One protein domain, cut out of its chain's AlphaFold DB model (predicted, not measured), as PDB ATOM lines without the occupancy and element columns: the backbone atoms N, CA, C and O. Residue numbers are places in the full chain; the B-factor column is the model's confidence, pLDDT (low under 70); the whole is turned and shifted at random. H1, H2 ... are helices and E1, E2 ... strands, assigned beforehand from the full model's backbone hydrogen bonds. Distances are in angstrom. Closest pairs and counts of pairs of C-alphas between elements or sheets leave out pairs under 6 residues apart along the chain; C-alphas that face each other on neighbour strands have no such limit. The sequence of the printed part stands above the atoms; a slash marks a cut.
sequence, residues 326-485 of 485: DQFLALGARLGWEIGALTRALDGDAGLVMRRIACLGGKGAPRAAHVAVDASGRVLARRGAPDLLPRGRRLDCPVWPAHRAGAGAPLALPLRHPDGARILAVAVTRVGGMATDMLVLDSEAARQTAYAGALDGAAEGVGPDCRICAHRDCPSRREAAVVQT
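AT A GLANCE: This is residues 326 to 485 of the 485 residues of the protein "Helix-turn-helix domain-containing protein" of Pikeienuella piscinae (UniProt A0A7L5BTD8). A twisted sheet of five strands makes the middle of this domain; H3 packs slantwise on one of its faces, and the long link of residues 385 to 410 passes on the opposite side. H1 and H2 lie beyond H3 at one end of the longest axis, the small helices H4 and H5 sit on the same face as H3, and the last stretch, residues 456 to 485, runs out to the other end of that axis. The 160 printed residues hold, in chain order, H1 H2 H3 E1 E2 E3 E4 E5 H4 H5, and the sheet runs E2 E1 E5 E4 E3, all antiparallel. The class is mixed, with helices and strands at 35 residues each, and under half of the printed residues are in named elements. The whole is compact, with a radius of gyration of the C-alphas of 15.1 A, and only just elongated, spanning 49 by 33 by 24 A.

IN THESE COORDINATES: Find C-alpha 326 at (120.929, 115.288, 183.209); from there H1 runs through residues 326 to 334, 12.2 A. H2 is residues 339 to 345, and H3, residues 350 to 359, is the longest helix at 14.3 A. At C-alpha 368, (107.434, 117.325, 171.531), E1 begins and runs 20.0 A to residue 374; E2 takes residues 379 to 384. After the long link look for E3 at residues 411 to 416, 16.2 A. E4, residues 422 to 429, measures 23.1 A and E5, residues 435 to 442, 23.2 A. H4 follows directly as residues 443 to 447, and H5, residues 452 to 455, ends with C-alpha 455 at (109.791, 112.364, 158.045).

HOW THE PARTS SIT: Start at the sheet, where E2 and E3 are the edge strands. E3, E4 and E5 form a meander, each strand the antiparallel neighbour of the one before. Between E3 and E4, a hairpin, look for N 413 and O 425 at 2.8 A; between E4 and E5, also a hairpin, for N 426 and O 439 at 2.8 A. E5 and E1 are antiparallel neighbours, with N 371 and O 438 within hydrogen-bond range at 2.9 A, and the hairpin of E1 and E2 has N 370 and O 383 within that range at 2.8 A. H3 is on the sheet in two layers, a helix on one face, at a height over the sheet of 7.8 A; it is over E1 and E5, slantwise at 34 degrees to E1 on the local plane. Its closest C-alphas to E5 are those of Gly 351 and Asp 437, 5.7 A apart. H4 and H5 are on the same face as H3; H5 is only just over E3, with 3 of its C-alphas falling there, and the C-alphas of Pro 414 and Leu 455 are closest at 4.9 A. H4 and H5 touch, closest at the C-alphas of Ala 446 and Ala 452, 5.5 A. H2 touches H3 at the C-alphas of Thr 343 and Ala 350, 5.4 A, and only grazes the sheet with residues 339 to 340. H1 is close to H2 but not clearly touching, the C-alphas of Gly 332 and Leu 342 being 6.9 A apart, and it is not on the sheet. In H1, H2, H3 and H4 every O i to N i+4 pair is within hydrogen-bond range; H5 is too short for such a pair, and its one O i to N i+3 pair is within range.

THE WHOLE: The two C-alphas farthest apart, those of Gln 327 and Gln 484, are 49.5 A apart. The printed part has no cut and ends at residue 485, the chain's last. E2 to E3 is the long link. In the last stretch, residues 460 to 461 pair in parallel with residues 415 to 416 of E3. The mean pLDDT of the printed part is 88.7; look for values under 70 at residues 391 to 393 and 482 to 485.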
ATOM      1  N   ASP A 326     119.639 115.251 183.921       96.00
ATOM      2  CA  ASP A 326     120.929 115.288 183.209       96.00
ATOM      3  C   ASP A 326     121.327 113.933 182.607       96.00
ATOM      4  O   ASP A 326     121.813 113.862 181.479       96.00
ATOM      5  N   GLN A 327     121.078 112.836 183.333       95.31
ATOM      6  CA  GLN A 327     121.371 111.488 182.845       95.31
ATOM      7  C   GLN A 327     120.446 111.117 181.685       95.31
ATOM      8  O   GLN A 327     120.902 110.538 180.703       95.31
ATOM      9  N   PHE A 328     119.164 111.483 181.775       97.31
ATOM     10  CA  PHE A 328     118.182 111.248 180.724       97.31
ATOM     11  C   PHE A 328     118.514 112.038 179.455       97.31
ATOM     12  O   PHE A 328     118.505 111.468 178.367       97.31
ATOM     13  N   LEU A 329     118.872 113.319 179.586       98.19
ATOM     14  CA  LEU A 329     119.263 114.173 178.461       98.19
ATOM     15  C   LEU A 329     120.546 113.667 177.786       98.19
ATOM     16  O   LEU A 329     120.583 113.527 176.563       98.19
ATOM     17  N   ALA A 330     121.575 113.326 178.568       98.00
ATOM     18  CA  ALA A 330     122.819 112.767 178.041       98.00
ATOM     19  C   ALA A 330     122.589 111.424 177.327       98.00
ATOM     20  O   ALA A 330     123.156 111.162 176.264       98.00
ATOM     21  N   LEU A 331     121.727 110.575 177.893       97.75
ATOM     22  CA  LEU A 331     121.343 109.304 177.290       97.75
ATOM     23  C   LEU A 331     120.558 109.510 175.987       97.75
ATOM     24  O   LEU A 331     120.853 108.842 174.998       97.75
ATOM     25  N   GLY A 332     119.609 110.448 175.977       97.62
ATOM     26  CA  GLY A 332     118.821 110.839 174.811       97.62
ATOM     27  C   GLY A 332     119.692 111.307 173.655       97.62
ATOM     28  O   GLY A 332     119.601 110.750 172.562       97.62
ATOM     29  N   ALA A 333     120.606 112.242 173.918       97.31
ATOM     30  CA  ALA A 333     121.559 112.731 172.927       97.31
ATOM     31  C   ALA A 333     122.440 111.602 172.362       97.31
ATOM     32  O   ALA A 333     122.625 111.505 171.151       97.31
ATOM     33  N   ARG A 334     122.937 110.702 173.222       97.94
ATOM     34  CA  ARG A 334     123.786 109.571 172.809       97.94
ATOM     35  C   ARG A 334     123.047 108.532 171.962       97.94
ATOM     36  O   ARG A 334     123.655 107.928 171.085       97.94
ATOM     37  N   LEU A 335     121.771 108.287 172.252       97.88
ATOM     38  CA  LEU A 335     120.945 107.286 171.567       97.88
ATOM     39  C   LEU A 335     120.084 107.884 170.442       97.88
ATOM     40  O   LEU A 335     119.230 107.188 169.895       97.88
ATOM     41  N   GLY A 336     120.276 109.167 170.116       97.44
ATOM     42  CA  GLY A 336     119.503 109.864 169.090       97.44
ATOM     43  C   GLY A 336     118.002 109.885 169.379       97.44
ATOM     44  O   GLY A 336     117.206 109.830 168.452       97.44
ATOM     45  N   TRP A 337     117.589 109.903 170.648       97.81
ATOM     46  CA  TRP A 337     116.175 109.918 171.047       97.81
ATOM     47  C   TRP A 337     115.328 108.752 170.501       97.81
ATOM     48  O   TRP A 337     114.110 108.871 170.370       97.81
ATOM     49  N   GLU A 338     115.951 107.609 170.194       96.69
ATOM     50  CA  GLU A 338     115.228 106.396 169.800       96.69
ATOM     51  C   GLU A 338     114.512 105.801 171.022       96.69
ATOM     52  O   GLU A 338     115.137 105.424 172.017       96.69
ATOM     53  N   ILE A 339     113.181 105.732 170.959       95.62
ATOM     54  CA  ILE A 339     112.309 105.365 172.079       95.62
ATOM     55  C   ILE A 339     112.592 103.937 172.540       95.62
ATOM     56  O   ILE A 339     112.684 103.707 173.744       95.62
ATOM     57  N   GLY A 340     112.797 102.983 171.629       93.38
ATOM     58  CA  GLY A 340     113.111 101.598 171.984       93.38
ATOM     59  C   GLY A 340     114.468 101.449 172.682       93.38
ATOM     60  O   GLY A 340     114.606 100.694 173.647       93.38
ATOM     61  N   ALA A 341     115.491 102.173 172.231       94.94
ATOM     62  CA  ALA A 341     116.828 102.187 172.813       94.94
ATOM     63  C   ALA A 341     116.821 102.835 174.198       94.94
ATOM     64  O   ALA A 341     117.397 102.270 175.125       94.94
ATOM     65  N   LEU A 342     116.125 103.963 174.357       95.56
ATOM     66  CA  LEU A 342     115.948 104.622 175.651       95.56
ATOM     67  C   LEU A 342     115.183 103.742 176.641       95.56
ATOM     68  O   LEU A 342     115.616 103.593 177.780       95.56
ATOM     69  N   THR A 343     114.100 103.106 176.189       92.56
ATOM     70  CA  THR A 343     113.296 102.178 177.003       92.56
ATOM     71  C   THR A 343     114.171 101.044 177.545       92.56
ATOM     72  O   THR A 343     114.169 100.786 178.746       92.56
ATOM     73  N   ARG A 344     114.999 100.426 176.688       91.69
ATOM     74  CA  ARG A 344     115.945  99.373 177.099       91.69
ATOM     75  C   ARG A 344     117.038  99.883 178.035       91.69
ATOM     76  O   ARG A 344     117.371  99.206 178.998       91.69
ATOM     77  N   ALA A 345     117.605 101.054 177.759       92.75
ATOM     78  CA  ALA A 345     118.700 101.608 178.552       92.75
ATOM     79  C   ALA A 345     118.269 102.038 179.965       92.75
ATOM     80  O   ALA A 345     119.098 102.043 180.870       92.75
ATOM     81  N   LEU A 346     116.994 102.388 180.149       89.00
ATOM     82  CA  LEU A 346     116.422 102.767 181.442       89.00
ATOM     83  C   LEU A 346     115.777 101.595 182.195       89.00
ATOM     84  O   LEU A 346     115.283 101.816 183.296       89.00
ATOM     85  N   ASP A 347     115.740 100.389 181.608       85.81
ATOM     86  CA  ASP A 347     114.927  99.262 182.107       85.81
ATOM     87  C   ASP A 347     113.480  99.715 182.432       85.81
ATOM     88  O   ASP A 347     112.888  99.367 183.455       85.81
ATOM     89  N   GLY A 348     112.951 100.606 181.582       81.56
ATOM     90  CA  GLY A 348     111.763 101.418 181.843       81.56
ATOM     91  C   GLY A 348     110.598 101.118 180.904       81.56
ATOM     92  O   GLY A 348     110.678 100.261 180.029       81.56
ATOM     93  N   ASP A 349     109.490 101.835 181.097       86.56
ATOM     94  CA  ASP A 349     108.318 101.782 180.216       86.56
ATOM     95  C   ASP A 349     108.440 102.835 179.101       86.56
ATOM     96  O   ASP A 349     108.920 103.948 179.336       86.56
ATOM     97  N   ALA A 350     107.972 102.516 177.890       90.50
ATOM     98  CA  ALA A 350     108.018 103.446 176.758       90.50
ATOM     99  C   ALA A 350     107.228 104.735 177.043       90.50
ATOM    100  O   ALA A 350     107.645 105.825 176.644       90.50
ATOM    101  N   GLY A 351     106.135 104.632 177.805       91.69
ATOM    102  CA  GLY A 351     105.374 105.784 178.262       91.69
ATOM    103  C   GLY A 351     106.197 106.711 179.157       91.69
ATOM    104  O   GLY A 351     106.083 107.925 179.013       91.69
ATOM    105  N   LEU A 352     107.056 106.188 180.045       93.75
ATOM    106  CA  LEU A 352     107.970 107.019 180.846       93.75
ATOM    107  C   LEU A 352     108.912 107.813 179.940       93.75
ATOM    108  O   LEU A 352     109.043 109.025 180.109       93.75
ATOM    109  N   VAL A 353     109.534 107.148 178.961       95.62
ATOM    110  CA  VAL A 353     110.461 107.786 178.013       95.62
ATOM    111  C   VAL A 353     109.767 108.918 177.261       95.62
ATOM    112  O   VAL A 353     110.257 110.047 177.254       95.62
ATOM    113  N   MET A 354     108.604 108.641 176.671       96.69
ATOM    114  CA  MET A 354     107.848 109.627 175.898       96.69
ATOM    115  C   MET A 354     107.380 110.809 176.757       96.69
ATOM    116  O   MET A 354     107.522 111.959 176.337       96.69
ATOM    117  N   ARG A 355     106.878 110.557 177.976       95.50
ATOM    118  CA  ARG A 355     106.492 111.621 178.918       95.50
ATOM    119  C   ARG A 355     107.685 112.491 179.303       95.50
ATOM    120  O   ARG A 355     107.557 113.712 179.326       95.50
ATOM    121  N   ARG A 356     108.853 111.891 179.559       96.31
ATOM    122  CA  ARG A 356     110.075 112.635 179.899       96.31
ATOM    123  C   ARG A 356     110.594 113.480 178.744       96.31
ATOM    124  O   ARG A 356     110.964 114.622 178.996       96.31
ATOM    125  N   ILE A 357     110.554 112.981 177.505       97.06
ATOM    126  CA  ILE A 357     110.887 113.788 176.318       97.06
ATOM    127  C   ILE A 357     109.962 115.008 176.228       97.06
ATOM    128  O   ILE A 357     110.452 116.124 176.096       97.06
ATOM    129  N   ALA A 358     108.646 114.821 176.367       95.56
ATOM    130  CA  ALA A 358     107.688 115.924 176.297       95.56
ATOM    131  C   ALA A 358     107.871 116.956 177.426       95.56
ATOM    132  O   ALA A 358     107.811 118.156 177.172       95.56
ATOM    133  N   CYS A 359     108.141 116.514 178.659       93.44
ATOM    134  CA  CYS A 359     108.378 117.410 179.798       93.44
ATOM    135  C   CYS A 359     109.711 118.176 179.712       93.44
ATOM    136  O   CYS A 359     109.810 119.281 180.236       93.44
ATOM    137  N   LEU A 360     110.743 117.596 179.090       94.94
ATOM    138  CA  LEU A 360     112.059 118.225 178.909       94.94
ATOM    139  C   LEU A 360     112.219 118.876 177.521       94.94
ATOM    140  O   LEU A 360     113.317 119.314 177.162       94.94
ATOM    141  N   GLY A 361     111.144 118.935 176.732       93.50
ATOM    142  CA  GLY A 361     111.141 119.497 175.385       93.50
ATOM    143  C   GLY A 361     111.537 120.973 175.394       93.50
ATOM    144  O   GLY A 361     110.999 121.764 176.164       93.50
ATOM    145  N   GLY A 362     112.518 121.347 174.573       85.75
ATOM    146  CA  GLY A 362     113.091 122.702 174.572       85.75
ATOM    147  C   GLY A 362     114.047 122.989 175.741       85.75
ATOM    148  O   GLY A 362     114.703 124.026 175.746       85.75
ATOM    149  N   LYS A 363     114.194 122.054 176.689       91.38
ATOM    150  CA  LYS A 363     115.162 122.076 177.801       91.38
ATOM    151  C   LYS A 363     116.262 121.023 177.588       91.38
ATOM    152  O   LYS A 363     116.663 120.323 178.512       91.38
ATOM    153  N   GLY A 364     116.712 120.872 176.343       93.38
ATOM    154  CA  GLY A 364     117.718 119.888 175.926       93.38
ATOM    155  C   GLY A 364     117.151 118.618 175.283       93.38
ATOM    156  O   GLY A 364     117.889 117.943 174.569       93.38
ATOM    157  N   ALA A 365     115.862 118.307 175.473       96.69
ATOM    158  CA  ALA A 365     115.169 117.287 174.682       96.69
ATOM    159  C   ALA A 365     114.453 117.913 173.463       96.69
ATOM    160  O   ALA A 365     114.106 119.102 173.507       96.69
ATOM    161  N   PRO A 366     114.190 117.135 172.393       97.00
ATOM    162  CA  PRO A 366     113.427 117.592 171.240       97.00
ATOM    163  C   PRO A 366     112.054 118.112 171.663       97.00
ATOM    164  O   PRO A 366     111.382 117.521 172.510       97.00
ATOM    165  N   ARG A 367     111.630 119.225 171.063       95.69
ATOM    166  CA  ARG A 367     110.311 119.807 171.310       95.69
ATOM    167  C   ARG A 367     109.224 118.833 170.856       95.69
ATOM    168  O   ARG A 367     109.132 118.509 169.677       95.69
ATOM    169  N   ALA A 368     108.408 118.370 171.795       96.06
ATOM    170  CA  ALA A 368     107.434 117.325 171.531       96.06
ATOM    171  C   ALA A 368     106.163 117.494 172.361       96.06
ATOM    172  O   ALA A 368     106.178 118.074 173.449       96.06
ATOM    173  N   ALA A 369     105.079 116.913 171.862       95.19
ATOM    174  CA  ALA A 369     103.834 116.723 172.582       95.19
ATOM    175  C   ALA A 369     103.623 115.235 172.844       95.19
ATOM    176  O   ALA A 369     103.693 114.424 171.924       95.19
ATOM    177  N   HIS A 370     103.354 114.863 174.088       96.06
ATOM    178  CA  HIS A 370     102.945 113.509 174.448       96.06
ATOM    179  C   HIS A 370     101.433 113.461 174.620       96.06
ATOM    180  O   HIS A 370     100.844 114.346 175.241       96.06
ATOM    181  N   VAL A 371     100.817 112.399 174.111       93.94
ATOM    182  CA  VAL A 371      99.429 112.045 174.386       93.94
ATOM    183  C   VAL A 371      99.322 110.552 174.656       93.94
ATOM    184  O   VAL A 371      99.930 109.741 173.963       93.94
ATOM    185  N   ALA A 372      98.541 110.185 175.665       92.62
ATOM    186  CA  ALA A 372      98.132 108.803 175.886       92.62
ATOM    187  C   ALA A 372      96.661 108.652 175.496       92.62
ATOM    188  O   ALA A 372      95.844 109.491 175.881       92.62
ATOM    189  N   VAL A 373      96.319 107.591 174.768       91.00
ATOM    190  CA  VAL A 373      94.933 107.261 174.410       91.00
ATOM    191  C   VAL A 373      94.582 105.843 174.828       91.00
ATOM    192  O   VAL A 373      95.452 104.977 174.836       91.00
ATOM    193  N   ASP A 374      93.323 105.597 175.176       87.94
ATOM    194  CA  ASP A 374      92.821 104.233 175.348       87.94
ATOM    195  C   ASP A 374      92.466 103.576 174.003       87.94
ATOM    196  O   ASP A 374      92.459 104.219 172.950       87.94
ATOM    197  N   ALA A 375      92.121 102.288 174.043       83.94
ATOM    198  CA  ALA A 375      91.714 101.522 172.862       83.94
ATOM    199  C   ALA A 375      90.442 102.054 172.159       83.94
ATOM    200  O   ALA A 375      90.136 101.628 171.048       83.94
ATOM    201  N   SER A 376      89.690 102.966 172.787       80.19
ATOM    202  CA  SER A 376      88.520 103.636 172.198       80.19
ATOM    203  C   SER A 376      88.845 105.009 171.593       80.19
ATOM    204  O   SER A 376      87.936 105.710 171.144       80.19
ATOM    205  N   GLY A 377      90.117 105.418 171.623       79.62
ATOM    206  CA  GLY A 377      90.582 106.723 171.161       79.62
ATOM    207  C   GLY A 377      90.314 107.876 172.127       79.62
ATOM    208  O   GLY A 377      90.488 109.044 171.762       79.62
ATOM    209  N   ARG A 378      89.908 107.582 173.368       82.38
ATOM    210  CA  ARG A 378      89.770 108.601 174.407       82.38
ATOM    211  C   ARG A 378      91.151 109.022 174.881       82.38
ATOM    212  O   ARG A 378      91.981 108.181 175.215       82.38
ATOM    213  N   VAL A 379      91.371 110.327 174.962       84.75
ATOM    214  CA  VAL A 379      92.597 110.885 175.528       84.75
ATOM    215  C   VAL A 379      92.601 110.673 177.042       84.75
ATOM    216  O   VAL A 379      91.623 110.967 177.729       84.75
ATOM    217  N   LEU A 380      93.706 110.127 177.540       84.81
ATOM    218  CA  LEU A 380      93.959 109.861 178.954       84.81
ATOM    219  C   LEU A 380      94.826 110.947 179.594       84.81
ATOM    220  O   LEU A 380      94.667 111.228 180.776       84.81
ATOM    221  N   ALA A 381      95.769 111.514 178.838       85.44
ATOM    222  CA  ALA A 381      96.651 112.585 179.298       85.44
ATOM    223  C   ALA A 381      97.345 113.280 178.119       85.44
ATOM    224  O   ALA A 381      97.583 112.641 177.090       85.44
ATOM    225  N   ARG A 382      97.741 114.547 178.310       87.44
ATOM    226  CA  ARG A 382      98.545 115.359 177.377       87.44
ATOM    227  C   ARG A 382      99.679 116.069 178.115       87.44
ATOM    228  O   ARG A 382      99.500 116.477 179.261       87.44
ATOM    229  N   ARG A 383     100.850 116.199 177.484       89.38
ATOM    230  CA  ARG A 383     102.032 116.890 178.042       89.38
ATOM    231  C   ARG A 383     102.873 117.521 176.934       89.38
ATOM    232  O   ARG A 383     102.848 117.044 175.803       89.38
ATOM    233  N   GLY A 384     103.689 118.514 177.277       88.69
ATOM    234  CA  GLY A 384     104.617 119.149 176.337       88.69
ATOM    235  C   GLY A 384     103.931 120.189 175.455       88.69
ATOM    236  O   GLY A 384     103.061 120.900 175.941       88.69
ATOM    237  N   ALA A 385     104.337 120.291 174.188       89.25
ATOM    238  CA  ALA A 385     103.912 121.333 173.245       89.25
ATOM    239  C   ALA A 385     102.443 121.164 172.771       89.25
ATOM    240  O   ALA A 385     102.187 120.383 171.853       89.25
ATOM    241  N   PRO A 386     101.451 121.870 173.352       82.56
ATOM    242  CA  PRO A 386     100.034 121.581 173.108       82.56
ATOM    243  C   PRO A 386      99.571 121.941 171.688       82.56
ATOM    244  O   PRO A 386      98.585 121.395 171.210       82.56
ATOM    245  N   ASP A 387     100.280 122.831 171.000       84.94
ATOM    246  CA  ASP A 387     100.021 123.261 169.623       84.94
ATOM    247  C   ASP A 387     100.244 122.163 168.571       84.94
ATOM    248  O   ASP A 387      99.674 122.245 167.487       84.94
ATOM    249  N   LEU A 388     101.019 121.119 168.887       88.31
ATOM    250  CA  LEU A 388     101.258 119.992 167.972       88.31
ATOM    251  C   LEU A 388     100.120 118.966 167.967       88.31
ATOM    252  O   LEU A 388     100.105 118.053 167.138       88.31
ATOM    253  N   LEU A 389      99.192 119.070 168.919       85.94
ATOM    254  CA  LEU A 389      98.068 118.159 169.053       85.94
ATOM    255  C   LEU A 389      96.751 118.917 168.895       85.94
ATOM    256  O   LEU A 389      96.571 119.993 169.462       85.94
ATOM    257  N   PRO A 390      95.753 118.326 168.222       76.75
ATOM    258  CA  PRO A 390      94.438 118.933 168.181       76.75
ATOM    259  C   PRO A 390      93.818 118.958 169.583       76.75
ATOM    260  O   PRO A 390      93.937 117.991 170.349       76.75
ATOM    261  N   ARG A 391      93.128 120.055 169.906       69.19
ATOM    262  CA  ARG A 391      92.381 120.209 171.163       69.19
ATOM    263  C   ARG A 391      91.153 119.295 171.169       69.19
ATOM    264  O   ARG A 391      90.511 119.118 170.138       69.19
ATOM    265  N   GLY A 392      90.813 118.735 172.330       66.75
ATOM    266  CA  GLY A 392      89.630 117.885 172.508       66.75
ATOM    267  C   GLY A 392      89.897 116.588 173.277       66.75
ATOM    268  O   GLY A 392      91.039 116.170 173.464       66.75
ATOM    269  N   ARG A 393      88.817 115.931 173.720       63.31
ATOM    270  CA  ARG A 393      88.861 114.719 174.569       63.31
ATOM    271  C   ARG A 393      89.155 113.422 173.823       63.31
ATOM    272  O   ARG A 393      89.363 112.380 174.444       63.31
ATOM    273  N   ARG A 394      89.101 113.464 172.500       71.56
ATOM    274  CA  ARG A 394      89.276 112.302 171.643       71.56
ATOM    275  C   ARG A 394      90.243 112.632 170.524       71.56
ATOM    276  O   ARG A 394      90.345 113.780 170.096       71.56
ATOM    277  N   LEU A 395      90.953 111.605 170.087       83.00
ATOM    278  CA  LEU A 395      91.726 111.616 168.856       83.00
ATOM    279  C   LEU A 395      91.053 110.622 167.920       83.00
ATOM    280  O   LEU A 395      91.497 109.489 167.819       83.00
ATOM    281  N   ASP A 396      89.959 111.015 167.272       83.56
ATOM    282  CA  ASP A 396      89.101 110.075 166.535       83.56
ATOM    283  C   ASP A 396      89.593 109.802 165.105       83.56
ATOM    284  O   ASP A 396      89.120 108.885 164.434       83.56
ATOM    285  N   CYS A 397      90.552 110.585 164.603       88.94
ATOM    286  CA  CYS A 397      91.089 110.370 163.265       88.94
ATOM    287  C   CYS A 397      91.876 109.041 163.183       88.94
ATOM    288  O   CYS A 397      92.909 108.904 163.843       88.94
ATOM    289  N   PRO A 398      91.475 108.085 162.319       90.06
ATOM    290  CA  PRO A 398      92.119 106.767 162.224       90.06
ATOM    291  C   PRO A 398      93.529 106.817 161.613       90.06
ATOM    292  O   PRO A 398      94.255 105.825 161.634       90.06
ATOM    293  N   VAL A 399      93.923 107.967 161.058       92.94
ATOM    294  CA  VAL A 399      95.251 108.192 160.475       92.94
ATOM    295  C   VAL A 399      96.330 108.254 161.562       92.94
ATOM    296  O   VAL A 399      97.470 107.860 161.299       92.94
ATOM    297  N   TRP A 400      95.980 108.681 162.785       93.75
ATOM    298  CA  TRP A 400      96.918 108.731 163.910       93.75
ATOM    299  C   TRP A 400      97.552 107.350 164.164       93.75
ATOM    300  O   TRP A 400      96.827 106.358 164.289       93.75
ATOM    301  N   PRO A 401      98.891 107.253 164.317       94.56
ATOM    302  CA  PRO A 401      99.553 105.986 164.619       94.56
ATOM    303  C   PRO A 401      99.109 105.393 165.960       94.56
ATOM    304  O   PRO A 401      99.243 104.188 166.150       94.56
ATOM    305  N   ALA A 402      98.516 106.192 166.852       92.88
ATOM    306  CA  ALA A 402      97.951 105.723 168.111       92.88
ATOM    307  C   ALA A 402      96.912 104.589 167.951       92.88
ATOM    308  O   ALA A 402      96.817 103.726 168.818       92.88
ATOM    309  N   HIS A 403      96.198 104.545 166.816       90.56
ATOM    310  CA  HIS A 403      95.203 103.504 166.496       90.56
ATOM    311  C   HIS A 403      95.757 102.344 165.668       90.56
ATOM    312  O   HIS A 403      95.032 101.414 165.323       90.56
ATOM    313  N   ARG A 404      97.030 102.431 165.275       89.94
ATOM    314  CA  ARG A 404      97.674 101.537 164.301       89.94
ATOM    315  C   ARG A 404      98.897 100.832 164.878       89.94
ATOM    316  O   ARG A 404      99.361  99.852 164.299       89.94
ATOM    317  N   ALA A 405      99.446 101.346 165.976       89.31
ATOM    318  CA  ALA A 405     100.644 100.821 166.605       89.31
ATOM    319  C   ALA A 405     100.398  99.430 167.209       89.31
ATOM    320  O   ALA A 405      99.403  99.185 167.894       89.31
ATOM    321  N   GLY A 406     101.342  98.520 166.972       81.00
ATOM    322  CA  GLY A 406     101.390  97.231 167.656       81.00
ATOM    323  C   GLY A 406     101.943  97.360 169.077       81.00
ATOM    324  O   GLY A 406     102.525  98.379 169.450       81.00
ATOM    325  N   ALA A 407     101.781  96.304 169.876       80.38
ATOM    326  CA  ALA A 407     102.341  96.254 171.223       80.38
ATOM    327  C   ALA A 407     103.881  96.307 171.191       80.38
ATOM    328  O   ALA A 407     104.521  95.534 170.477       80.38
ATOM    329  N   GLY A 408     104.471  97.203 171.986       72.75
ATOM    330  CA  GLY A 408     105.909  97.241 172.290       72.75
ATOM    331  C   GLY A 408     106.854  97.780 171.204       72.75
ATOM    332  O   GLY A 408     107.973  98.163 171.539       72.75
ATOM    333  N   ALA A 409     106.441  97.859 169.936       82.56
ATOM    334  CA  ALA A 409     107.268  98.394 168.851       82.56
ATOM    335  C   ALA A 409     106.834  99.822 168.457       82.56
ATOM    336  O   ALA A 409     105.652 100.021 168.165       82.56
ATOM    337  N   PRO A 410     107.755 100.808 168.398       93.31
ATOM    338  CA  PRO A 410     107.429 102.154 167.935       93.31
ATOM    339  C   PRO A 410     106.991 102.181 166.468       93.31
ATOM    340  O   PRO A 410     107.709 101.718 165.583       93.31
ATOM    341  N   LEU A 411     105.834 102.788 166.208       95.69
ATOM    342  CA  LEU A 411     105.349 103.123 164.873       95.69
ATOM    343  C   LEU A 411     105.529 104.625 164.638       95.69
ATOM    344  O   LEU A 411     104.790 105.426 165.209       95.69
ATOM    345  N   ALA A 412     106.491 104.998 163.792       96.69
ATOM    346  CA  ALA A 412     106.744 106.381 163.392       96.69
ATOM    347  C   ALA A 412     106.112 106.672 162.024       96.69
ATOM    348  O   ALA A 412     106.417 105.981 161.053       96.69
ATOM    349  N   LEU A 413     105.252 107.691 161.938       96.81
ATOM    350  CA  LEU A 413     104.583 108.100 160.702       96.81
ATOM    351  C   LEU A 413     104.726 109.609 160.451       96.81
ATOM    352  O   LEU A 413     104.448 110.400 161.361       96.81
ATOM    353  N   PRO A 414     105.105 110.028 159.226       97.25
ATOM    354  CA  PRO A 414     105.014 111.423 158.815       97.25
ATOM    355  C   PRO A 414     103.549 111.797 158.574       97.25
ATOM    356  O   PRO A 414     102.815 111.080 157.893       97.25
ATOM    357  N   LEU A 415     103.121 112.939 159.103       95.88
ATOM    358  CA  LEU A 415     101.754 113.437 158.972       95.88
ATOM    359  C   LEU A 415     101.756 114.914 158.575       95.88
ATOM    360  O   LEU A 415     102.736 115.638 158.767       95.88
ATOM    361  N   ARG A 416     100.633 115.367 158.019       93.56
ATOM    362  CA  ARG A 416     100.360 116.783 157.765       93.56
ATOM    363  C   ARG A 416      99.285 117.266 158.731       93.56
ATOM    364  O   ARG A 416      98.136 116.823 158.658       93.56
ATOM    365  N   HIS A 417      99.676 118.159 159.631       89.06
ATOM    366  CA  HIS A 417      98.801 118.806 160.603       89.06
ATOM    367  C   HIS A 417      97.718 119.650 159.886       89.06
ATOM    368  O   HIS A 417      97.903 120.002 158.715       89.06
ATOM    369  N   PRO A 418      96.558 119.947 160.510       82.00
ATOM    370  CA  PRO A 418      95.500 120.747 159.883       82.00
ATOM    371  C   PRO A 418      95.917 122.141 159.394       82.00
ATOM    372  O   PRO A 418      95.304 122.646 158.462       82.00
ATOM    373  N   ASP A 419      96.954 122.744 159.976       81.19
ATOM    374  CA  ASP A 419      97.544 124.014 159.511       81.19
ATOM    375  C   ASP A 419      98.497 123.854 158.307       81.19
ATOM    376  O   ASP A 419      99.060 124.829 157.818       81.19
ATOM    377  N   GLY A 420      98.685 122.626 157.817       85.31
ATOM    378  CA  GLY A 420      99.585 122.297 156.716       85.31
ATOM    379  C   GLY A 420     101.017 121.964 157.142       85.31
ATOM    380  O   GLY A 420     101.783 121.480 156.304       85.31
ATOM    381  N   ALA A 421     101.384 122.149 158.413       89.38
ATOM    382  CA  ALA A 421     102.714 121.827 158.908       89.38
ATOM    383  C   ALA A 421     102.985 120.319 158.832       89.38
ATOM    384  O   ALA A 421     102.110 119.477 159.064       89.38
ATOM    385  N   ARG A 422     104.229 119.958 158.510       94.62
ATOM    386  CA  ARG A 422     104.672 118.562 158.528       94.62
ATOM    387  C   ARG A 422     105.139 118.207 159.935       94.62
ATOM    388  O   ARG A 422     105.994 118.891 160.501       94.62
ATOM    389  N   ILE A 423     104.589 117.127 160.468       96.44
ATOM    390  CA  ILE A 423     104.879 116.616 161.809       96.44
ATOM    391  C   ILE A 423     105.264 115.140 161.719       96.44
ATOM    392  O   ILE A 423     104.927 114.450 160.751       96.44
ATOM    393  N   LEU A 424     105.948 114.644 162.741       97.75
ATOM    394  CA  LEU A 424     106.216 113.223 162.921       97.75
ATOM    395  C   LEU A 424     105.503 112.737 164.180       97.75
ATOM    396  O   LEU A 424     105.719 113.283 165.258       97.75
ATOM    397  N   ALA A 425     104.685 111.696 164.051       97.69
ATOM    398  CA  ALA A 425     104.048 111.043 165.186       97.69
ATOM    399  C   ALA A 425     104.652 109.652 165.394       97.69
ATOM    400  O   ALA A 425     104.677 108.840 164.471       97.69
ATOM    401  N   VAL A 426     105.123 109.370 166.606       97.81
ATOM    402  CA  VAL A 426     105.677 108.074 167.009       97.81
ATOM    403  C   VAL A 426     104.790 107.493 168.098       97.81
ATOM    404  O   VAL A 426     104.623 108.129 169.131       97.81
ATOM    405  N   ALA A 427     104.210 106.312 167.889       97.25
ATOM    406  CA  ALA A 427     103.302 105.678 168.847       97.25
ATOM    407  C   ALA A 427     103.800 104.303 169.306       97.25
ATOM    408  O   ALA A 427     104.369 103.554 168.514       97.25
ATOM    409  N   VAL A 428     103.561 103.968 170.573       95.12
ATOM    410  CA  VAL A 428     103.866 102.667 171.182       95.12
ATOM    411  C   VAL A 428     102.658 102.212 171.994       95.12
ATOM    412  O   VAL A 428     102.264 102.866 172.963       95.12
ATOM    413  N   THR A 429     102.070 101.078 171.618       92.19
ATOM    414  CA  THR A 429     100.980 100.473 172.392       92.19
ATOM    415  C   THR A 429     101.563  99.752 173.604       92.19
ATOM    416  O   THR A 429     102.493  98.948 173.464       92.19
ATOM    417  N   ARG A 430     101.030 100.038 174.799       87.00
ATOM    418  CA  ARG A 430     101.473  99.417 176.053       87.00
ATOM    419  C   ARG A 430     101.236  97.913 176.031       87.00
ATOM    420  O   ARG A 430     100.309  97.414 175.387       87.00
ATOM    421  N   VAL A 431     102.049  97.188 176.793       72.94
ATOM    422  CA  VAL A 431     101.821  95.762 177.053       72.94
ATOM    423  C   VAL A 431     100.429  95.598 177.685       72.94
ATOM    424  O   VAL A 431     100.045  96.376 178.551       72.94
ATOM    425  N   GLY A 432      99.632  94.651 177.182       70.06
ATOM    426  CA  GLY A 432      98.220  94.485 177.560       70.06
ATOM    427  C   GLY A 432      97.216  95.274 176.705       70.06
ATOM    428  O   GLY A 432      96.019  95.025 176.800       70.06
ATOM    429  N   GLY A 433      97.671  96.185 175.834       71.56
ATOM    430  CA  GLY A 433      96.846  96.801 174.782       71.56
ATOM    431  C   GLY A 433      95.795  97.815 175.248       71.56
ATOM    432  O   GLY A 433      95.007  98.288 174.437       71.56
ATOM    433  N   MET A 434      95.760  98.158 176.538       77.50
ATOM    434  CA  MET A 434      94.730  99.049 177.092       77.50
ATOM    435  C   MET A 434      94.965 100.533 176.787       77.50
ATOM    436  O   MET A 434      94.015 101.315 176.831       77.50
ATOM    437  N   ALA A 435      96.205 100.928 176.491       88.69
ATOM    438  CA  ALA A 435      96.546 102.301 176.141       88.69
ATOM    439  C   ALA A 435      97.729 102.370 175.170       88.69
ATOM    440  O   ALA A 435      98.602 101.499 175.172       88.69
ATOM    441  N   THR A 436      97.778 103.452 174.400       94.25
ATOM    442  CA  THR A 436      98.850 103.777 173.460       94.25
ATOM    443  C   THR A 436      99.427 105.139 173.809       94.25
ATOM    444  O   THR A 436      98.694 106.126 173.885       94.25
ATOM    445  N   ASP A 437     100.740 105.199 174.020       95.12
ATOM    446  CA  ASP A 437     101.465 106.458 174.162       95.12
ATOM    447  C   ASP A 437     101.927 106.919 172.776       95.12
ATOM    448  O   ASP A 437     102.445 106.131 171.984       95.12
ATOM    449  N   MET A 438     101.730 108.196 172.468       96.88
ATOM    450  CA  MET A 438     102.140 108.811 171.212       96.88
ATOM    451  C   MET A 438     102.894 110.105 171.491       96.88
ATOM    452  O   MET A 438     102.473 110.929 172.300       96.88
ATOM    453  N   LEU A 439     104.011 110.279 170.794       97.38
ATOM    454  CA  LEU A 439     104.830 111.477 170.794       97.38
ATOM    455  C   LEU A 439     104.702 112.156 169.429       97.38
ATOM    456  O   LEU A 439     104.906 111.510 168.404       97.38
ATOM    457  N   VAL A 440     104.368 113.440 169.410       97.50
ATOM    458  CA  VAL A 440     104.270 114.255 168.196       97.50
ATOM    459  C   VAL A 440     105.370 115.306 168.216       97.50
ATOM    460  O   VAL A 440     105.527 116.025 169.199       97.50
ATOM    461  N   LEU A 441     106.136 115.365 167.135       97.38
ATOM    462  CA  LEU A 441     107.288 116.236 166.938       97.38
ATOM    463  C   LEU A 441     107.015 117.135 165.730       97.38
ATOM    464  O   LEU A 441     106.503 116.664 164.709       97.38
ATOM    465  N   ASP A 442     107.393 118.409 165.814       95.81
ATOM    466  CA  ASP A 442     107.513 119.231 164.609       95.81
ATOM    467  C   ASP A 442     108.685 118.751 163.735       95.81
ATOM    468  O   ASP A 442     109.498 117.912 164.132       95.81
ATOM    469  N   SER A 443     108.755 119.250 162.500       95.44
ATOM    470  CA  SER A 443     109.786 118.830 161.545       95.44
ATOM    471  C   SER A 443     111.215 119.082 162.038       95.44
ATOM    472  O   SER A 443     112.108 118.304 161.706       95.44
ATOM    473  N   GLU A 444     111.452 120.147 162.806       95.69
ATOM    474  CA  GLU A 444     112.783 120.474 163.323       95.69
ATOM    475  C   GLU A 444     113.189 119.496 164.430       95.69
ATOM    476  O   GLU A 444     114.250 118.874 164.350       95.69
ATOM    477  N   ALA A 445     112.313 119.287 165.412       96.88
ATOM    478  CA  ALA A 445     112.522 118.338 166.496       96.88
ATOM    479  C   ALA A 445     112.637 116.899 165.977       96.88
ATOM    480  O   ALA A 445     113.505 116.151 166.419       96.88
ATOM    481  N   ALA A 446     111.823 116.510 164.991       97.00
ATOM    482  CA  ALA A 446     111.869 115.182 164.383       97.00
ATOM    483  C   ALA A 446     113.241 114.870 163.761       97.00
ATOM    484  O   ALA A 446     113.740 113.751 163.908       97.00
ATOM    485  N   ARG A 447     113.885 115.861 163.125       96.75
ATOM    486  CA  ARG A 447     115.225 115.717 162.524       96.75
ATOM    487  C   ARG A 447     116.343 115.515 163.548       96.75
ATOM    488  O   ARG A 447     117.412 115.046 163.176       96.75
ATOM    489  N   GLN A 448     116.095 115.818 164.821       95.38
ATOM    490  CA  GLN A 448     117.035 115.573 165.919       95.38
ATOM    491  C   GLN A 448     116.951 114.133 166.452       95.38
ATOM    492  O   GLN A 448     117.737 113.752 167.318       95.38
ATOM    493  N   THR A 449     115.998 113.334 165.964       97.25
ATOM    494  CA  THR A 449     115.750 111.969 166.441       97.25
ATOM    495  C   THR A 449     116.203 110.912 165.434       97.25
ATOM    496  O   THR A 449     116.331 111.171 164.238       97.25
ATOM    497  N   ALA A 450     116.342 109.670 165.893       96.62
ATOM    498  CA  ALA A 450     116.598 108.497 165.064       96.62
ATOM    499  C   ALA A 450     115.482 108.234 164.037       96.62
ATOM    500  O   ALA A 450     115.676 107.478 163.087       96.62
ATOM    501  N   TYR A 451     114.321 108.876 164.198       96.12
ATOM    502  CA  TYR A 451     113.190 108.780 163.282       96.12
ATOM    503  C   TYR A 451     113.221 109.829 162.161       96.12
ATOM    504  O   TYR A 451     112.274 109.891 161.378       96.12
ATOM    505  N   ALA A 452     114.285 110.632 162.041       95.88
ATOM    506  CA  ALA A 452     114.408 111.674 161.019       95.88
ATOM    507  C   ALA A 452     114.102 111.164 159.598       95.88
ATOM    508  O   ALA A 452     113.369 111.816 158.860       95.88
ATOM    509  N   GLY A 453     114.584 109.966 159.244       94.06
ATOM    510  CA  GLY A 453     114.341 109.370 157.925       94.06
ATOM    511  C   GLY A 453     112.870 109.033 157.643       94.06
ATOM    512  O   GLY A 453     112.463 108.997 156.486       94.06
ATOM    513  N   ALA A 454     112.043 108.834 158.676       93.75
ATOM    514  CA  ALA A 454     110.607 108.612 158.499       93.75
ATOM    515  C   ALA A 454     109.872 109.892 158.065       93.75
ATOM    516  O   ALA A 454     108.822 109.803 157.431       93.75
ATOM    517  N   LEU A 455     110.419 111.078 158.364       93.31
ATOM    518  CA  LEU A 455     109.791 112.364 158.045       93.31
ATOM    519  C   LEU A 455     109.689 112.611 156.529       93.31
ATOM    520  O   LEU A 455     108.739 113.251 156.065       93.31
ATOM    521  N   ASP A 456     110.646 112.092 155.759       90.44
ATOM    522  CA  ASP A 456     110.760 112.342 154.319       90.44
ATOM    523  C   ASP A 456     109.773 111.493 153.482       90.44
ATOM    524  O   ASP A 456     109.550 111.774 152.303       90.44
ATOM    525  N   GLY A 457     109.112 110.498 154.089       90.38
ATOM    526  CA  GLY A 457     108.071 109.681 153.451       90.38
ATOM    527  C   GLY A 457     106.757 110.433 153.202       90.38
ATOM    528  O   GLY A 457     106.535 111.513 153.741       90.38
ATOM    529  N   ALA A 458     105.852 109.873 152.390       90.12
ATOM    530  CA  ALA A 458     104.566 110.504 152.067       90.12
ATOM    531  C   ALA A 458     103.714 110.774 153.325       90.12
ATOM    532  O   ALA A 458     103.432 109.857 154.092       90.12
ATOM    533  N   ALA A 459     103.289 112.028 153.513       92.31
ATOM    534  CA  ALA A 459     102.566 112.473 154.704       92.31
ATOM    535  C   ALA A 459     101.050 112.567 154.459       92.31
ATOM    536  O   ALA A 459     100.582 113.385 153.655       92.31
ATOM    537  N   GLU A 460     100.271 111.759 155.181       92.31
ATOM    538  CA  GLU A 460      98.803 111.813 155.153       92.31
ATOM    539  C   GLU A 460      98.282 112.975 156.015       92.31
ATOM    540  O   GLU A 460      98.881 113.343 157.029       92.31
ATOM    541  N   GLY A 461      97.176 113.591 155.588       91.25
ATOM    542  CA  GLY A 461      96.520 114.649 156.354       91.25
ATOM    543  C   GLY A 461      95.840 114.082 157.594       91.25
ATOM    544  O   GLY A 461      95.012 113.181 157.485       91.25
ATOM    545  N   VAL A 462      96.168 114.626 158.763       91.12
ATOM    546  CA  VAL A 462      95.599 114.207 160.047       91.12
ATOM    547  C   VAL A 462      94.773 115.331 160.671       91.12
ATOM    548  O   VAL A 462      95.015 116.505 160.399       91.12
ATOM    549  N   GLY A 463      93.787 114.983 161.502       85.19
ATOM    550  CA  GLY A 463      92.948 115.952 162.209       85.19
ATOM    551  C   GLY A 463      92.394 115.438 163.547       85.19
ATOM    552  O   GLY A 463      92.673 114.300 163.926       85.19
ATOM    553  N   PRO A 464      91.629 116.273 164.274       78.19
ATOM    554  CA  PRO A 464      90.908 115.882 165.496       78.19
ATOM    555  C   PRO A 464      89.867 114.780 165.247       78.19
ATOM    556  O   PRO A 464      89.954 113.698 165.823       78.19
ATOM    557  N   ASP A 465      88.920 115.052 164.349       82.12
ATOM    558  CA  ASP A 465      87.830 114.173 163.927       82.12
ATOM    559  C   ASP A 465      87.370 114.559 162.511       82.12
ATOM    560  O   ASP A 465      87.750 115.608 161.983       82.12
ATOM    561  N   CYS A 466      86.561 113.714 161.866       83.06
ATOM    562  CA  CYS A 466      86.130 113.958 160.488       83.06
ATOM    563  C   CYS A 466      85.298 115.244 160.338       83.06
ATOM    564  O   CYS A 466      85.470 115.960 159.353       83.06
ATOM    565  N   ARG A 467      84.428 115.582 161.291       76.19
ATOM    566  CA  ARG A 467      83.487 116.705 161.176       76.19
ATOM    567  C   ARG A 467      84.185 118.061 161.199       76.19
ATOM    568  O   ARG A 467      83.712 118.979 160.534       76.19
ATOM    569  N   ILE A 468      85.292 118.195 161.927       74.56
ATOM    570  CA  ILE A 468      86.009 119.478 162.067       74.56
ATOM    571  C   ILE A 468      87.409 119.482 161.426       74.56
ATOM    572  O   ILE A 468      88.151 120.454 161.549       74.56
ATOM    573  N   CYS A 469      87.792 118.414 160.724       82.00
ATOM    574  CA  CYS A 469      89.071 118.340 160.016       82.00
ATOM    575  C   CYS A 469      89.085 119.200 158.739       82.00
ATOM    576  O   CYS A 469      88.225 119.040 157.867       82.00
ATOM    577  N   ALA A 470      90.129 120.027 158.600       82.69
ATOM    578  CA  ALA A 470      90.337 120.943 157.475       82.69
ATOM    579  C   ALA A 470      90.757 120.263 156.151       82.69
ATOM    580  O   ALA A 470      90.632 120.864 155.084       82.69
ATOM    581  N   HIS A 471      91.236 119.010 156.174       85.19
ATOM    582  CA  HIS A 471      91.663 118.298 154.957       85.19
ATOM    583  C   HIS A 471      90.452 117.857 154.120       85.19
ATOM    584  O   HIS A 471      89.741 116.931 154.513       85.19
ATOM    585  N   ARG A 472      90.213 118.489 152.963       81.00
ATOM    586  CA  ARG A 472      89.037 118.212 152.110       81.00
ATOM    587  C   ARG A 472      89.098 116.831 151.449       81.00
ATOM    588  O   ARG A 472      88.200 116.018 151.660       81.00
ATOM    589  N   ASP A 473      90.206 116.528 150.778       83.50
ATOM    590  CA  ASP A 473      90.382 115.302 149.986       83.50
ATOM    591  C   ASP A 473      91.030 114.171 150.802       83.50
ATOM    592  O   ASP A 473      92.095 113.651 150.468       83.50
ATOM    593  N   CYS A 474      90.417 113.821 151.935       88.50
ATOM    594  CA  CYS A 474      90.924 112.761 152.807       88.50
ATOM    595  C   CYS A 474      90.257 111.410 152.478       88.50
ATOM    596  O   CYS A 474      89.059 111.262 152.731       88.50
ATOM    597  N   PRO A 475      90.999 110.396 151.983       87.88
ATOM    598  CA  PRO A 475      90.435 109.074 151.672       87.88
ATOM    599  C   PRO A 475      89.963 108.326 152.929       87.88
ATOM    600  O   PRO A 475      89.098 107.457 152.857       87.88
ATOM    601  N   SER A 476      90.502 108.693 154.092       87.69
ATOM    602  CA  SER A 476      90.157 108.130 155.397       87.69
ATOM    603  C   SER A 476      88.925 108.795 156.040       87.69
ATOM    604  O   SER A 476      88.531 108.413 157.145       87.69
ATOM    605  N   ARG A 477      88.303 109.789 155.382       87.06
ATOM    606  CA  ARG A 477      87.148 110.545 155.896       87.06
ATOM    607  C   ARG A 477      85.901 109.659 155.999       87.06
ATOM    608  O   ARG A 477      85.506 109.007 155.038       87.06
ATOM    609  N   ARG A 478      85.261 109.663 157.172       85.44
ATOM    610  CA  ARG A 478      84.048 108.877 157.479       85.44
ATOM    611  C   ARG A 478      82.792 109.720 157.692       85.44
ATOM    612  O   ARG A 478      81.694 109.186 157.616       85.44
ATOM    613  N   GLU A 479      82.951 111.023 157.909       77.81
ATOM    614  CA  GLU A 479      81.843 111.967 158.075       77.81
ATOM    615  C   GLU A 479      82.056 113.234 157.242       77.81
ATOM    616  O   GLU A 479      83.194 113.652 156.978       77.81
ATOM    617  N   ALA A 480      80.945 113.860 156.850       74.44
ATOM    618  CA  ALA A 480      80.951 115.156 156.186       74.44
ATOM    619  C   ALA A 480      81.502 116.243 157.125       74.44
ATOM    620  O   ALA A 480      81.163 116.288 158.310       74.44
ATOM    621  N   ALA A 481      82.356 117.120 156.590       72.81
ATOM    622  CA  ALA A 481      82.867 118.260 157.343       72.81
ATOM    623  C   ALA A 481      81.738 119.270 157.605       72.81
ATOM    624  O   ALA A 481      80.999 119.630 156.692       72.81
ATOM    625  N   VAL A 482      81.630 119.738 158.846       66.38
ATOM    626  CA  VAL A 482      80.728 120.828 159.255       66.38
ATOM    627  C   VAL A 482      81.354 122.184 158.937       66.38
ATOM    628  O   VAL A 482      80.651 123.143 158.636       66.38
ATOM    629  N   VAL A 483      82.686 122.261 158.977       56.06
ATOM    630  CA  VAL A 483      83.435 123.475 158.655       56.06
ATOM    631  C   VAL A 483      83.485 123.629 157.132       56.06
ATOM    632  O   VAL A 483      84.385 123.111 156.470       56.06
ATOM    633  N   GLN A 484      82.492 124.317 156.565       42.06
ATOM    634  CA  GLN A 484      82.602 124.875 155.219       42.06
ATOM    635  C   GLN A 484      83.492 126.116 155.320       42.06
ATOM    636  O   GLN A 484      83.120 127.089 155.969       42.06
ATOM    637  N   THR A 485      84.699 126.039 154.760       42.44
ATOM    638  CA  THR A 485      85.558 127.217 154.553       42.44
ATOM    639  C   THR A 485      85.275 127.843 153.205       42.44
ATOM    640  O   THR A 485      85.168 127.069 152.217       42.44
TER     641      THR A 485